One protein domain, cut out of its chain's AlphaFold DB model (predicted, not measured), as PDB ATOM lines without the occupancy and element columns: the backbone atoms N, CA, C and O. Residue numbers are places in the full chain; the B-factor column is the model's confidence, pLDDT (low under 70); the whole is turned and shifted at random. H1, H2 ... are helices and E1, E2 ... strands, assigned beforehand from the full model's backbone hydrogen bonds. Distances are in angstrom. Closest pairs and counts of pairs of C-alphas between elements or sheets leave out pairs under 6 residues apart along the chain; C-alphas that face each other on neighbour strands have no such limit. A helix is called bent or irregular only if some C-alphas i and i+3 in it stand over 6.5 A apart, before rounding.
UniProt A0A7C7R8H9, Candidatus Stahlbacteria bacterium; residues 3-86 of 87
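This is residues 3 to 86 of the 87 residues of a protein of Candidatus Stahlbacteria bacterium (UniProt A0A7C7R8H9). Two small three-stranded sheets follow one another along the longest axis: E1 E2 E6, with H1 covering one face, makes one end, and E4 E3 E5 lies in the middle. The short helices H2 and H3 lie at the other end, beyond the second sheet. The printed part has 84 residues, with three named helices and six named strands in the order E1 H1 E2 E3 H2 H3 E4 E5 E6, of mixed class. Both sheets are mixed, ordered E1 E2 E6 and E4 E3 E5. The whole is compact, with a radius of gyration of the C-alphas of 12.8 A and spans of 37 by 25 by 17 A.

Look first at E2, residues 28 to 34, the inner strand between E1, residues 3 to 9, and E6, residues 81 to 85. E1 and E2 are parallel at 12 degrees, with N 4 and O 29 at 2.9 A, within hydrogen-bond range. E2 and E6 are antiparallel at 156 degrees, with N 30 and O 83 at 2.8 A. This sheet is twisted, its C-alphas lying up to 4.0 A off the best plane. H1, residues 13 to 23, is on one face of it, making two layers, a helix over a sheet, at a height over the sheet of 8.8 A. It lies over E2 and E6 and runs along the strands, at 2 degrees to E2 on the local plane; its closest C-alphas to E2 are those of Ser 14 and Pro 34, 5.3 A. E1, H1 and E2 form a strand-helix-strand unit, two parallel neighbour strands with a helix between, and its crossover is right-handed. Now go to E3, residues 38 to 41, the inner strand of the second sheet. Its parallel neighbour is E4, residues 63 to 65, at 32 degrees, with N 64 and O 39 at 2.9 A; its antiparallel neighbour is E5, residues 73 to 75, at 161 degrees, with N 40 and O 73 at 2.8 A. H2, residues 47 to 50, and H3, residues 53 to 59, only graze this sheet; with E3 and E4 they form another right-handed unit. H2 and H3 are close but not clearly touching, with the C-alphas of Ala 47 and Leu 53 at 7.9 A. Every O i to N i+4 pair of H3 is within hydrogen-bond range and 5 of 7 in H1; H2 is too short for one.

Find C-alpha 3 at (15.199, 52.147, 2.927); from there E1 runs 16.0 A to Leu 9. E2 covers 19.4 A, H1 15.1 A, E6 13.2 A and E3 10.2 A. H1 is only just irregular, with C-alphas 15 and 18 at 6.9 A. H3 begins at C-alpha 53, (28.033, 76.151, 23.186), and E6 ends at C-alpha 85, (19.982, 49.876, 11.885).

The two C-alphas farthest apart are those of Glu 27 and Ser 58, 37.8 A. The printed part has no cut and no long link; E4 to E5, with 7 residues between them, is short and the other links are tight. The mean pLDDT of the printed part is 97.4, and no printed residue is under 70.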
ATOM      1  N   VAL A   3      14.520  50.852   3.080       97.88
ATOM      2  CA  VAL A   3      15.199  52.147   2.927       97.88
ATOM      3  C   VAL A   3      14.214  53.271   3.217       97.88
ATOM      4  O   VAL A   3      13.190  53.388   2.546       97.88
ATOM      5  N   LEU A   4      14.541  54.113   4.194       98.06
ATOM      6  CA  LEU A   4      13.812  55.338   4.507       98.06
ATOM      7  C   LEU A   4      14.596  56.538   3.976       98.06
ATOM      8  O   LEU A   4      15.616  56.918   4.543       98.06
ATOM      9  N   SER A   5      14.109  57.141   2.890       97.75
ATOM     10  CA  SER A   5      14.614  58.422   2.387       97.75
ATOM     11  C   SER A   5      13.750  59.550   2.947       97.75
ATOM     12  O   SER A   5      12.617  59.748   2.516       97.75
ATOM     13  N   LEU A   6      14.265  60.250   3.957       97.94
ATOM     14  CA  LEU A   6      13.499  61.218   4.752       97.94
ATOM     15  C   LEU A   6      13.695  62.672   4.297       97.94
ATOM     16  O   LEU A   6      13.077  63.584   4.843       97.94
ATOM     17  N   GLY A   7      14.552  62.903   3.298       98.00
ATOM     18  CA  GLY A   7      14.872  64.240   2.808       98.00
ATOM     19  C   GLY A   7      15.502  65.119   3.893       98.00
ATOM     20  O   GLY A   7      16.333  64.655   4.672       98.00
ATOM     21  N   LYS A   8      15.118  66.400   3.927       98.31
ATOM     22  CA  LYS A   8      15.620  67.389   4.894       98.31
ATOM     23  C   LYS A   8      14.661  67.530   6.076       98.31
ATOM     24  O   LYS A   8      13.569  68.078   5.913       98.31
ATOM     25  N   LEU A   9      15.072  67.095   7.266       97.88
ATOM     26  CA  LEU A   9      14.246  67.173   8.475       97.88
ATOM     27  C   LEU A   9      14.540  68.426   9.319       97.88
ATOM     28  O   LEU A   9      15.697  68.838   9.428       97.88
ATOM     29  N   PRO A  10      13.517  69.054   9.930       95.88
ATOM     30  CA  PRO A  10      13.687  70.254  10.745       95.88
ATOM     31  C   PRO A  10      14.337  69.976  12.109       95.88
ATOM     32  O   PRO A  10      14.225  68.887  12.676       95.88
ATOM     33  N   GLY A  11      14.956  71.016  12.676       93.44
ATOM     34  CA  GLY A  11      15.516  70.981  14.027       93.44
ATOM     35  C   GLY A  11      16.542  69.861  14.203       93.44
ATOM     36  O   GLY A  11      17.462  69.723  13.406       93.44
ATOM     37  N   GLN A  12      16.364  69.051  15.246       95.81
ATOM     38  CA  GLN A  12      17.262  67.939  15.590       95.81
ATOM     39  C   GLN A  12      16.783  66.582  15.047       95.81
ATOM     40  O   GLN A  12      17.377  65.548  15.348       95.81
ATOM     41  N   GLN A  13      15.705  66.556  14.257       97.25
ATOM     42  CA  GLN A  13      15.046  65.307  13.864       97.25
ATOM     43  C   GLN A  13      15.945  64.384  13.036       97.25
ATOM     44  O   GLN A  13      15.878  63.172  13.212       97.25
ATOM     45  N   SER A  14      16.820  64.930  12.188       97.00
ATOM     46  CA  SER A  14      17.780  64.133  11.409       97.00
ATOM     47  C   SER A  14      18.788  63.374  12.284       97.00
ATOM     48  O   SER A  14      19.260  62.318  11.873       97.00
ATOM     49  N   MET A  15      19.086  63.870  13.491       97.00
ATOM     50  CA  MET A  15      19.929  63.189  14.482       97.00
ATOM     51  C   MET A  15      19.104  62.312  15.441       97.00
ATOM     52  O   MET A  15      19.589  61.299  15.925       97.00
ATOM     53  N   LEU A  16      17.840  62.656  15.699       97.19
ATOM     54  CA  LEU A  16      16.956  61.892  16.585       97.19
ATOM     55  C   LEU A  16      16.412  60.607  15.941       97.19
ATOM     56  O   LEU A  16      16.259  59.592  16.620       97.19
ATOM     57  N   ILE A  17      16.063  60.653  14.652       97.81
ATOM     58  CA  ILE A  17      15.169  59.663  14.036       97.81
ATOM     59  C   ILE A  17      15.725  58.239  14.074       97.81
ATOM     60  O   ILE A  17      14.980  57.303  14.353       97.81
ATOM     61  N   PHE A  18      17.032  58.057  13.869       97.25
ATOM     62  CA  PHE A  18      17.623  56.721  13.876       97.25
ATOM     63  C   PHE A  18      17.633  56.097  15.281       97.25
ATOM     64  O   PHE A  18      17.453  54.890  15.406       97.25
ATOM     65  N   HIS A  19      17.756  56.904  16.343       97.75
ATOM     66  CA  HIS A  19      17.623  56.428  17.723       97.75
ATOM     67  C   HIS A  19      16.199  55.958  18.023       97.75
ATOM     68  O   HIS A  19      16.005  54.932  18.677       97.75
ATOM     69  N   ALA A  20      15.195  56.701  17.548       97.50
ATOM     70  CA  ALA A  20      13.796  56.316  17.696       97.50
ATOM     71  C   ALA A  20      13.497  55.017  16.930       97.50
ATOM     72  O   ALA A  20      12.965  54.074  17.509       97.50
ATOM     73  N   LEU A  21      13.917  54.936  15.663       97.50
ATOM     74  CA  LEU A  21      13.741  53.752  14.820       97.50
ATOM     75  C   LEU A  21      14.433  52.513  15.404       97.50
ATOM     76  O   LEU A  21      13.827  51.445  15.442       97.50
ATOM     77  N   ALA A  22      15.650  52.660  15.937       96.75
ATOM     78  CA  ALA A  22      16.358  51.564  16.595       96.75
ATOM     79  C   ALA A  22      15.591  51.025  17.813       96.75
ATOM     80  O   ALA A  22      15.439  49.815  17.957       96.75
ATOM     81  N   ARG A  23      15.023  51.901  18.654       96.56
ATOM     82  CA  ARG A  23      14.175  51.481  19.791       96.56
ATOM     83  C   ARG A  23      12.879  50.803  19.369       96.56
ATOM     84  O   ARG A  23      12.346  49.992  20.116       96.56
ATOM     85  N   MET A  24      12.366  51.151  18.194       96.62
ATOM     86  CA  MET A  24      11.170  50.541  17.618       96.62
ATOM     87  C   MET A  24      11.456  49.194  16.936       96.62
ATOM     88  O   MET A  24      10.526  48.577  16.426       96.62
ATOM     89  N   GLY A  25      12.715  48.739  16.910       95.50
ATOM     90  CA  GLY A  25      13.103  47.492  16.248       95.50
ATOM     91  C   GLY A  25      13.062  47.574  14.720       95.50
ATOM     92  O   GLY A  25      12.881  46.558  14.056       95.50
ATOM     93  N   PHE A  26      13.179  48.773  14.142       96.88
ATOM     94  CA  PHE A  26      13.279  48.927  12.692       96.88
ATOM     95  C   PHE A  26      14.635  48.415  12.193       96.88
ATOM     96  O   PHE A  26      15.669  48.865  12.675       96.88
ATOM     97  N   GLU A  27      14.637  47.559  11.173       97.62
ATOM     98  CA  GLU A  27      15.851  47.114  10.478       97.62
ATOM     99  C   GLU A  27      15.901  47.674   9.053       97.62
ATOM    100  O   GLU A  27      15.032  47.411   8.212       97.62
ATOM    101  N   GLY A  28      16.948  48.436   8.749       97.75
ATOM    102  CA  GLY A  28      17.098  49.055   7.441       97.75
ATOM    103  C   GLY A  28      18.080  50.218   7.397       97.75
ATOM    104  O   GLY A  28      18.768  50.537   8.365       97.75
ATOM    105  N   LEU A  29      18.127  50.858   6.231       98.50
ATOM    106  CA  LEU A  29      18.918  52.052   5.968       98.50
ATOM    107  C   LEU A  29      18.038  53.297   6.104       98.50
ATOM    108  O   LEU A  29      17.005  53.416   5.446       98.50
ATOM    109  N   VAL A  30      18.485  54.254   6.903       98.44
ATOM    110  CA  VAL A  30      17.904  55.594   7.005       98.44
ATOM    111  C   VAL A  30      18.827  56.562   6.273       98.44
ATOM    112  O   VAL A  30      20.030  56.558   6.514       98.44
ATOM    113  N   VAL A  31      18.278  57.370   5.368       98.56
ATOM    114  CA  VAL A  31      18.990  58.413   4.617       98.56
ATOM    115  C   VAL A  31      18.277  59.740   4.840       98.56
ATOM    116  O   VAL A  31      17.096  59.887   4.511       98.56
ATOM    117  N   VAL A  32      18.983  60.709   5.413       98.44
ATOM    118  CA  VAL A  32      18.403  61.967   5.881       98.44
ATOM    119  C   VAL A  32      19.428  63.100   5.847       98.44
ATOM    120  O   VAL A  32      20.620  62.889   6.015       98.44
ATOM    121  N   SER A  33      18.966  64.330   5.678       98.19
ATOM    122  CA  SER A  33      19.762  65.541   5.878       98.19
ATOM    123  C   SER A  33      19.074  66.426   6.918       98.19
ATOM    124  O   SER A  33      17.847  66.383   7.057       98.19
ATOM    125  N   PRO A  34      19.805  67.239   7.685       97.75
ATOM    126  CA  PRO A  34      19.175  68.298   8.456       97.75
ATOM    127  C   PRO A  34      18.702  69.429   7.523       97.75
ATOM    128  O   PRO A  34      19.282  69.673   6.470       97.75
ATOM    129  N   LYS A  35      17.625  70.130   7.888       97.94
ATOM    130  CA  LYS A  35      17.142  71.318   7.160       97.94
ATOM    131  C   LYS A  35      17.875  72.600   7.569       97.94
ATOM    132  O   LYS A  35      17.858  73.570   6.827       97.94
ATOM    133  N   ILE A  36      18.469  72.605   8.759       97.12
ATOM    134  CA  ILE A  36      19.268  73.704   9.309       97.12
ATOM    135  C   ILE A  36      20.543  73.124   9.925       97.12
ATOM    136  O   ILE A  36      20.515  71.962  10.329       97.12
ATOM    137  N   PRO A  37      21.633  73.894  10.051       97.69
ATOM    138  CA  PRO A  37      22.819  73.430  10.756       97.69
ATOM    139  C   PRO A  37      22.515  72.916  12.166       97.69
ATOM    140  O   PRO A  37      21.757  73.549  12.901       97.69
ATOM    141  N   LEU A  38      23.142  71.810  12.561       97.69
ATOM    142  CA  LEU A  38      23.120  71.281  13.923       97.69
ATOM    143  C   LEU A  38      24.499  70.764  14.323       97.69
ATOM    144  O   LEU A  38      25.254  70.257  13.493       97.69
ATOM    145  N   ALA A  39      24.803  70.844  15.614       98.00
ATOM    146  CA  ALA A  39      25.975  70.212  16.194       98.00
ATOM    147  C   ALA A  39      25.551  68.983  17.007       98.00
ATOM    148  O   ALA A  39      24.571  69.015  17.757       98.00
ATOM    149  N   SER A  40      26.291  67.885  16.883       97.81
ATOM    150  CA  SER A  40      26.093  66.700  17.710       97.81
ATOM    151  C   SER A  40      27.373  66.288  18.414       97.81
ATOM    152  O   SER A  40      28.387  66.037  17.768       97.81
ATOM    153  N   VAL A  41      27.293  66.156  19.737       98.44
ATOM    154  CA  VAL A  41      28.362  65.619  20.584       98.44
ATOM    155  C   VAL A  41      28.173  64.114  20.770       98.44
ATOM    156  O   VAL A  41      27.043  63.637  20.926       98.44
ATOM    157  N   GLY A  42      29.271  63.356  20.724       98.31
ATOM    158  CA  GLY A  42      29.245  61.918  20.976       98.31
ATOM    159  C   GLY A  42      28.867  61.596  22.419       98.31
ATOM    160  O   GLY A  42      29.086  62.396  23.329       98.31
ATOM    161  N   TYR A  43      28.323  60.403  22.651       98.31
ATOM    162  CA  TYR A  43      27.776  60.020  23.953       98.31
ATOM    163  C   TYR A  43      28.756  60.226  25.122       98.31
ATOM    164  O   TYR A  43      28.368  60.776  26.150       98.31
ATOM    165  N   PHE A  44      30.033  59.874  24.936       98.25
ATOM    166  CA  PHE A  44      31.069  59.904  25.980       98.25
ATOM    167  C   PHE A  44      31.887  61.202  26.044       98.25
ATOM    168  O   PHE A  44      32.814  61.301  26.842       98.25
ATOM    169  N   GLN A  45      31.591  62.182  25.191       98.19
ATOM    170  CA  GLN A  45      32.372  63.413  25.106       98.19
ATOM    171  C   GLN A  45      31.909  64.482  26.102       98.19
ATOM    172  O   GLN A  45      30.719  64.611  26.404       98.19
ATOM    173  N   ASP A  46      32.847  65.303  26.560       98.06
ATOM    174  CA  ASP A  46      32.555  66.514  27.324       98.06
ATOM    175  C   ASP A  46      32.092  67.618  26.361       98.06
ATOM    176  O   ASP A  46      32.847  68.045  25.495       98.06
ATOM    177  N   ALA A  47      30.835  68.053  26.467       97.38
ATOM    178  CA  ALA A  47      30.250  68.949  25.470       97.38
ATOM    179  C   ALA A  47      30.933  70.322  25.431       97.38
ATOM    180  O   ALA A  47      31.135  70.856  24.343       97.38
ATOM    181  N   GLU A  48      31.322  70.861  26.588       97.25
ATOM    182  CA  GLU A  48      31.927  72.196  26.698       97.25
ATOM    183  C   GLU A  48      33.358  72.240  26.153       97.25
ATOM    184  O   GLU A  48      33.844  73.302  25.774       97.25
ATOM    185  N   LYS A  49      34.038  71.089  26.083       97.88
ATOM    186  CA  LYS A  49      35.391  70.985  25.515       97.88
ATOM    187  C   LYS A  49      35.400  70.785  24.005       97.88
ATOM    188  O   LYS A  49      36.410  71.051  23.364       97.88
ATOM    189  N   GLU A  50      34.303  70.283  23.455       98.00
ATOM    190  CA  GLU A  50      34.222  69.839  22.060       98.00
ATOM    191  C   GLU A  50      33.436  70.813  21.182       98.00
ATOM    192  O   GLU A  50      33.657  70.885  19.975       98.00
ATOM    193  N   ILE A  51      32.490  71.544  21.776       97.44
ATOM    194  CA  ILE A  51      31.594  72.458  21.074       97.44
ATOM    195  C   ILE A  51      31.594  73.799  21.801       97.44
ATOM    196  O   ILE A  51      31.351  73.867  23.003       97.44
ATOM    197  N   ASP A  52      31.774  74.882  21.046       97.88
ATOM    198  CA  ASP A  52      31.495  76.231  21.537       97.88
ATOM    199  C   ASP A  52      29.972  76.417  21.681       97.88
ATOM    200  O   ASP A  52      29.253  76.743  20.727       97.88
ATOM    201  N   LEU A  53      29.464  76.122  22.881       97.94
ATOM    202  CA  LEU A  53      28.033  76.151  23.186       97.94
ATOM    203  C   LEU A  53      27.454  77.567  23.115       97.94
ATOM    204  O   LEU A  53      26.319  77.735  22.663       97.94
ATOM    205  N   GLU A  54      28.224  78.583  23.508       98.12
ATOM    206  CA  GLU A  54      27.781  79.977  23.443       98.12
ATOM    207  C   GLU A  54      27.709  80.465  21.995       98.12
ATOM    208  O   GLU A  54      26.719  81.089  21.602       98.12
ATOM    209  N   TYR A  55      28.675  80.094  21.149       98.12
ATOM    210  CA  TYR A  55      28.586  80.347  19.714       98.12
ATOM    211  C   TYR A  55      27.356  79.669  19.107       98.12
ATOM    212  O   TYR A  55      26.563  80.340  18.439       98.12
ATOM    213  N   CYS A  56      27.145  78.375  19.379       97.88
ATOM    214  CA  CYS A  56      25.994  77.636  18.858       97.88
ATOM    215  C   CYS A  56      24.673  78.295  19.269       97.88
ATOM    216  O   CYS A  56      23.813  78.541  18.422       97.88
ATOM    217  N   LYS A  57      24.545  78.675  20.543       97.44
ATOM    218  CA  LYS A  57      23.385  79.397  21.071       97.44
ATOM    219  C   LYS A  57      23.186  80.748  20.384       97.44
ATOM    220  O   LYS A  57      22.075  81.042  19.951       97.44
ATOM    221  N   SER A  58      24.248  81.540  20.215       98.25
ATOM    222  CA  SER A  58      24.183  82.856  19.559       98.25
ATOM    223  C   SER A  58      23.789  82.785  18.078       98.25
ATOM    224  O   SER A  58      23.190  83.720  17.548       98.25
ATOM    225  N   LYS A  59      24.114  81.675  17.404       97.31
ATOM    226  CA  LYS A  59      23.794  81.424  15.993       97.31
ATOM    227  C   LYS A  59      22.520  80.610  15.784       97.31
ATOM    228  O   LYS A  59      22.146  80.380  14.637       97.31
ATOM    229  N   GLY A  60      21.857  80.183  16.857       96.06
ATOM    230  CA  GLY A  60      20.669  79.333  16.774       96.06
ATOM    231  C   GLY A  60      20.952  77.934  16.218       96.06
ATOM    232  O   GLY A  60      20.056  77.328  15.639       96.06
ATOM    233  N   ILE A  61      22.179  77.426  16.372       97.69
ATOM    234  CA  ILE A  61      22.573  76.066  15.982       97.69
ATOM    235  C   ILE A  61      22.180  75.120  17.124       97.69
ATOM    236  O   ILE A  61      22.738  75.228  18.221       97.69
ATOM    237  N   PRO A  62      21.239  74.184  16.918       97.50
ATOM    238  CA  PRO A  62      20.868  73.226  17.948       97.50
ATOM    239  C   PRO A  62      22.031  72.282  18.259       97.50
ATOM    240  O   PRO A  62      22.684  71.775  17.347       97.50
ATOM    241  N   VAL A  63      22.234  71.983  19.544       97.69
ATOM    242  CA  VAL A  63      23.251  71.030  20.010       97.69
ATOM    243  C   VAL A  63      22.564  69.801  20.605       97.69
ATOM    244  O   VAL A  63      21.702  69.936  21.471       97.69
ATOM    245  N   MET A  64      22.919  68.602  20.137       97.00
ATOM    246  CA  MET A  64      22.368  67.331  20.631       97.00
ATOM    247  C   MET A  64      23.474  66.356  21.044       97.00
ATOM    248  O   MET A  64      24.375  66.057  20.262       97.00
ATOM    249  N   ARG A  65      23.361  65.760  22.234       97.94
ATOM    250  CA  ARG A  65      24.131  64.555  22.569       97.94
ATOM    251  C   ARG A  65      23.451  63.344  21.940       97.94
ATOM    252  O   ARG A  65      22.309  63.048  22.278       97.94
ATOM    253  N   ARG A  66      24.139  62.666  21.021       97.12
ATOM    254  CA  ARG A  66      23.634  61.414  20.436       97.12
ATOM    255  C   ARG A  66      23.963  60.230  21.341       97.12
ATOM    256  O   ARG A  66      24.914  60.276  22.117       97.12
ATOM    257  N   GLU A  67      23.197  59.156  21.219       95.94
ATOM    258  CA  GLU A  67      23.284  57.978  22.105       95.94
ATOM    259  C   GLU A  67      24.343  56.955  21.669       95.94
ATOM    260  O   GLU A  67      24.409  55.848  22.189       95.94
ATOM    261  N   VAL A  68      25.171  57.321  20.692       95.94
ATOM    262  CA  VAL A  68      26.284  56.510  20.196       95.94
ATOM    263  C   VAL A  68      27.606  57.242  20.414       95.94
ATOM    264  O   VAL A  68      27.644  58.468  20.561       95.94
ATOM    265  N   GLY A  69      28.704  56.486  20.436       96.25
ATOM    266  CA  GLY A  69      30.054  57.031  20.573       96.25
ATOM    267  C   GLY A  69      30.534  57.844  19.359       96.25
ATOM    268  O   GLY A  69      29.757  58.320  18.524       96.25
ATOM    269  N   GLY A  70      31.855  58.003  19.257       96.19
ATOM    270  CA  GLY A  70      32.512  58.842  18.249       96.19
ATOM    271  C   GLY A  70      32.650  60.308  18.676       96.19
ATOM    272  O   GLY A  70      32.277  60.667  19.789       96.19
ATOM    273  N   GLY A  71      33.198  61.137  17.785       97.31
ATOM    274  CA  GLY A  71      33.523  62.546  18.055       97.31
ATOM    275  C   GLY A  71      32.384  63.537  17.796       97.31
ATOM    276  O   GLY A  71      31.290  63.158  17.367       97.31
ATOM    277  N   ALA A  72      32.639  64.823  18.032       98.00
ATOM    278  CA  ALA A  72      31.674  65.873  17.746       98.00
ATOM    279  C   ALA A  72      31.525  66.047  16.228       98.00
ATOM    280  O   ALA A  72      32.460  65.825  15.460       98.00
ATOM    281  N   THR A  73      30.327  66.413  15.787       97.12
ATOM    282  CA  THR A  73      29.995  66.586  14.369       97.12
ATOM    283  C   THR A  73      29.193  67.860  14.174       97.12
ATOM    284  O   THR A  73      28.349  68.198  15.002       97.12
ATOM    285  N   TYR A  74      29.448  68.540  13.064       97.25
ATOM    286  CA  TYR A  74      28.615  69.610  12.536       97.25
ATOM    287  C   TYR A  74      27.959  69.091  11.261       97.25
ATOM    288  O   TYR A  74      28.660  68.572  10.389       97.25
ATOM    289  N   LEU A  75      26.634  69.188  11.188       96.81
ATOM    290  CA  LEU A  75      25.848  68.724  10.054       96.81
ATOM    291  C   LEU A  75      24.963  69.849   9.518       96.81
ATOM    292  O   LEU A  75      24.258  70.490  10.295       96.81
ATOM    293  N   ASP A  76      24.943  70.039   8.202       96.56
ATOM    294  CA  ASP A  76      24.055  70.973   7.509       96.56
ATOM    295  C   ASP A  76      23.331  70.334   6.311       96.56
ATOM    296  O   ASP A  76      23.452  69.141   6.023       96.56
ATOM    297  N   GLU A  77      22.503  71.134   5.641       97.25
ATOM    298  CA  GLU A  77      21.630  70.677   4.559       97.25
ATOM    299  C   GLU A  77      22.351  70.196   3.291       97.25
ATOM    300  O   GLU A  77      21.704  69.615   2.414       97.25
ATOM    301  N   ASN A  78      23.658  70.439   3.183       96.94
ATOM    302  CA  ASN A  78      24.514  70.017   2.076       96.94
ATOM    303  C   ASN A  78      25.174  68.659   2.337       96.94
ATOM    304  O   ASN A  78      25.906  68.154   1.487       96.94
ATOM    305  N   GLN A  79      24.923  68.053   3.498       97.00
ATOM    306  CA  GLN A  79      25.460  66.753   3.875       97.00
ATOM    307  C   GLN A  79      24.343  65.712   3.947       97.00
ATOM    308  O   GLN A  79      23.261  65.946   4.491       97.00
ATOM    309  N   VAL A  80      24.617  64.527   3.404       97.38
ATOM    310  CA  VAL A  80      23.751  63.355   3.563       97.38
ATOM    311  C   VAL A  80      24.231  62.571   4.774       97.38
ATOM    312  O   VAL A  80      25.370  62.106   4.814       97.38
ATOM    313  N   PHE A  81      23.350  62.412   5.753       96.62
ATOM    314  CA  PHE A  81      23.571  61.602   6.939       96.62
ATOM    315  C   PHE A  81      22.803  60.286   6.791       96.62
ATOM    316  O   PHE A  81      21.620  60.273   6.452       96.62
ATOM    317  N   TYR A  82      23.480  59.162   7.008       97.50
ATOM    318  CA  TYR A  82      22.861  57.849   6.871       97.50
ATOM    319  C   TYR A  82      23.190  56.954   8.058       97.50
ATOM    320  O   TYR A  82      24.260  57.065   8.659       97.50
ATOM    321  N   GLN A  83      22.259  56.068   8.397       97.44
ATOM    322  CA  GLN A  83      22.414  55.096   9.474       97.44
ATOM    323  C   GLN A  83      21.881  53.748   9.018       97.44
ATOM    324  O   GLN A  83      20.789  53.656   8.458       97.44
ATOM    325  N   VAL A  84      22.651  52.700   9.281       97.56
ATOM    326  CA  VAL A  84      22.188  51.323   9.143       97.56
ATOM    327  C   VAL A  84      21.772  50.860  10.527       97.56
ATOM    328  O   VAL A  84      22.588  50.859  11.447       97.56
ATOM    329  N   ILE A  85      20.502  50.499  10.674       97.19
ATOM    330  CA  ILE A  85      19.982  49.876  11.885       97.19
ATOM    331  C   ILE A  85      19.860  48.387  11.589       97.19
ATOM    332  O   ILE A  85      19.220  47.992  10.611       97.19
ATOM    333  N   TRP A  86      20.536  47.589  12.406       94.31
ATOM    334  CA  TRP A  86      20.701  46.158  12.204       94.31
ATOM    335  C   TRP A  86      20.620  45.431  13.544       94.31
ATOM    336  O   TRP A  86      21.183  45.919  14.528       94.31
TER     337      TRP A  86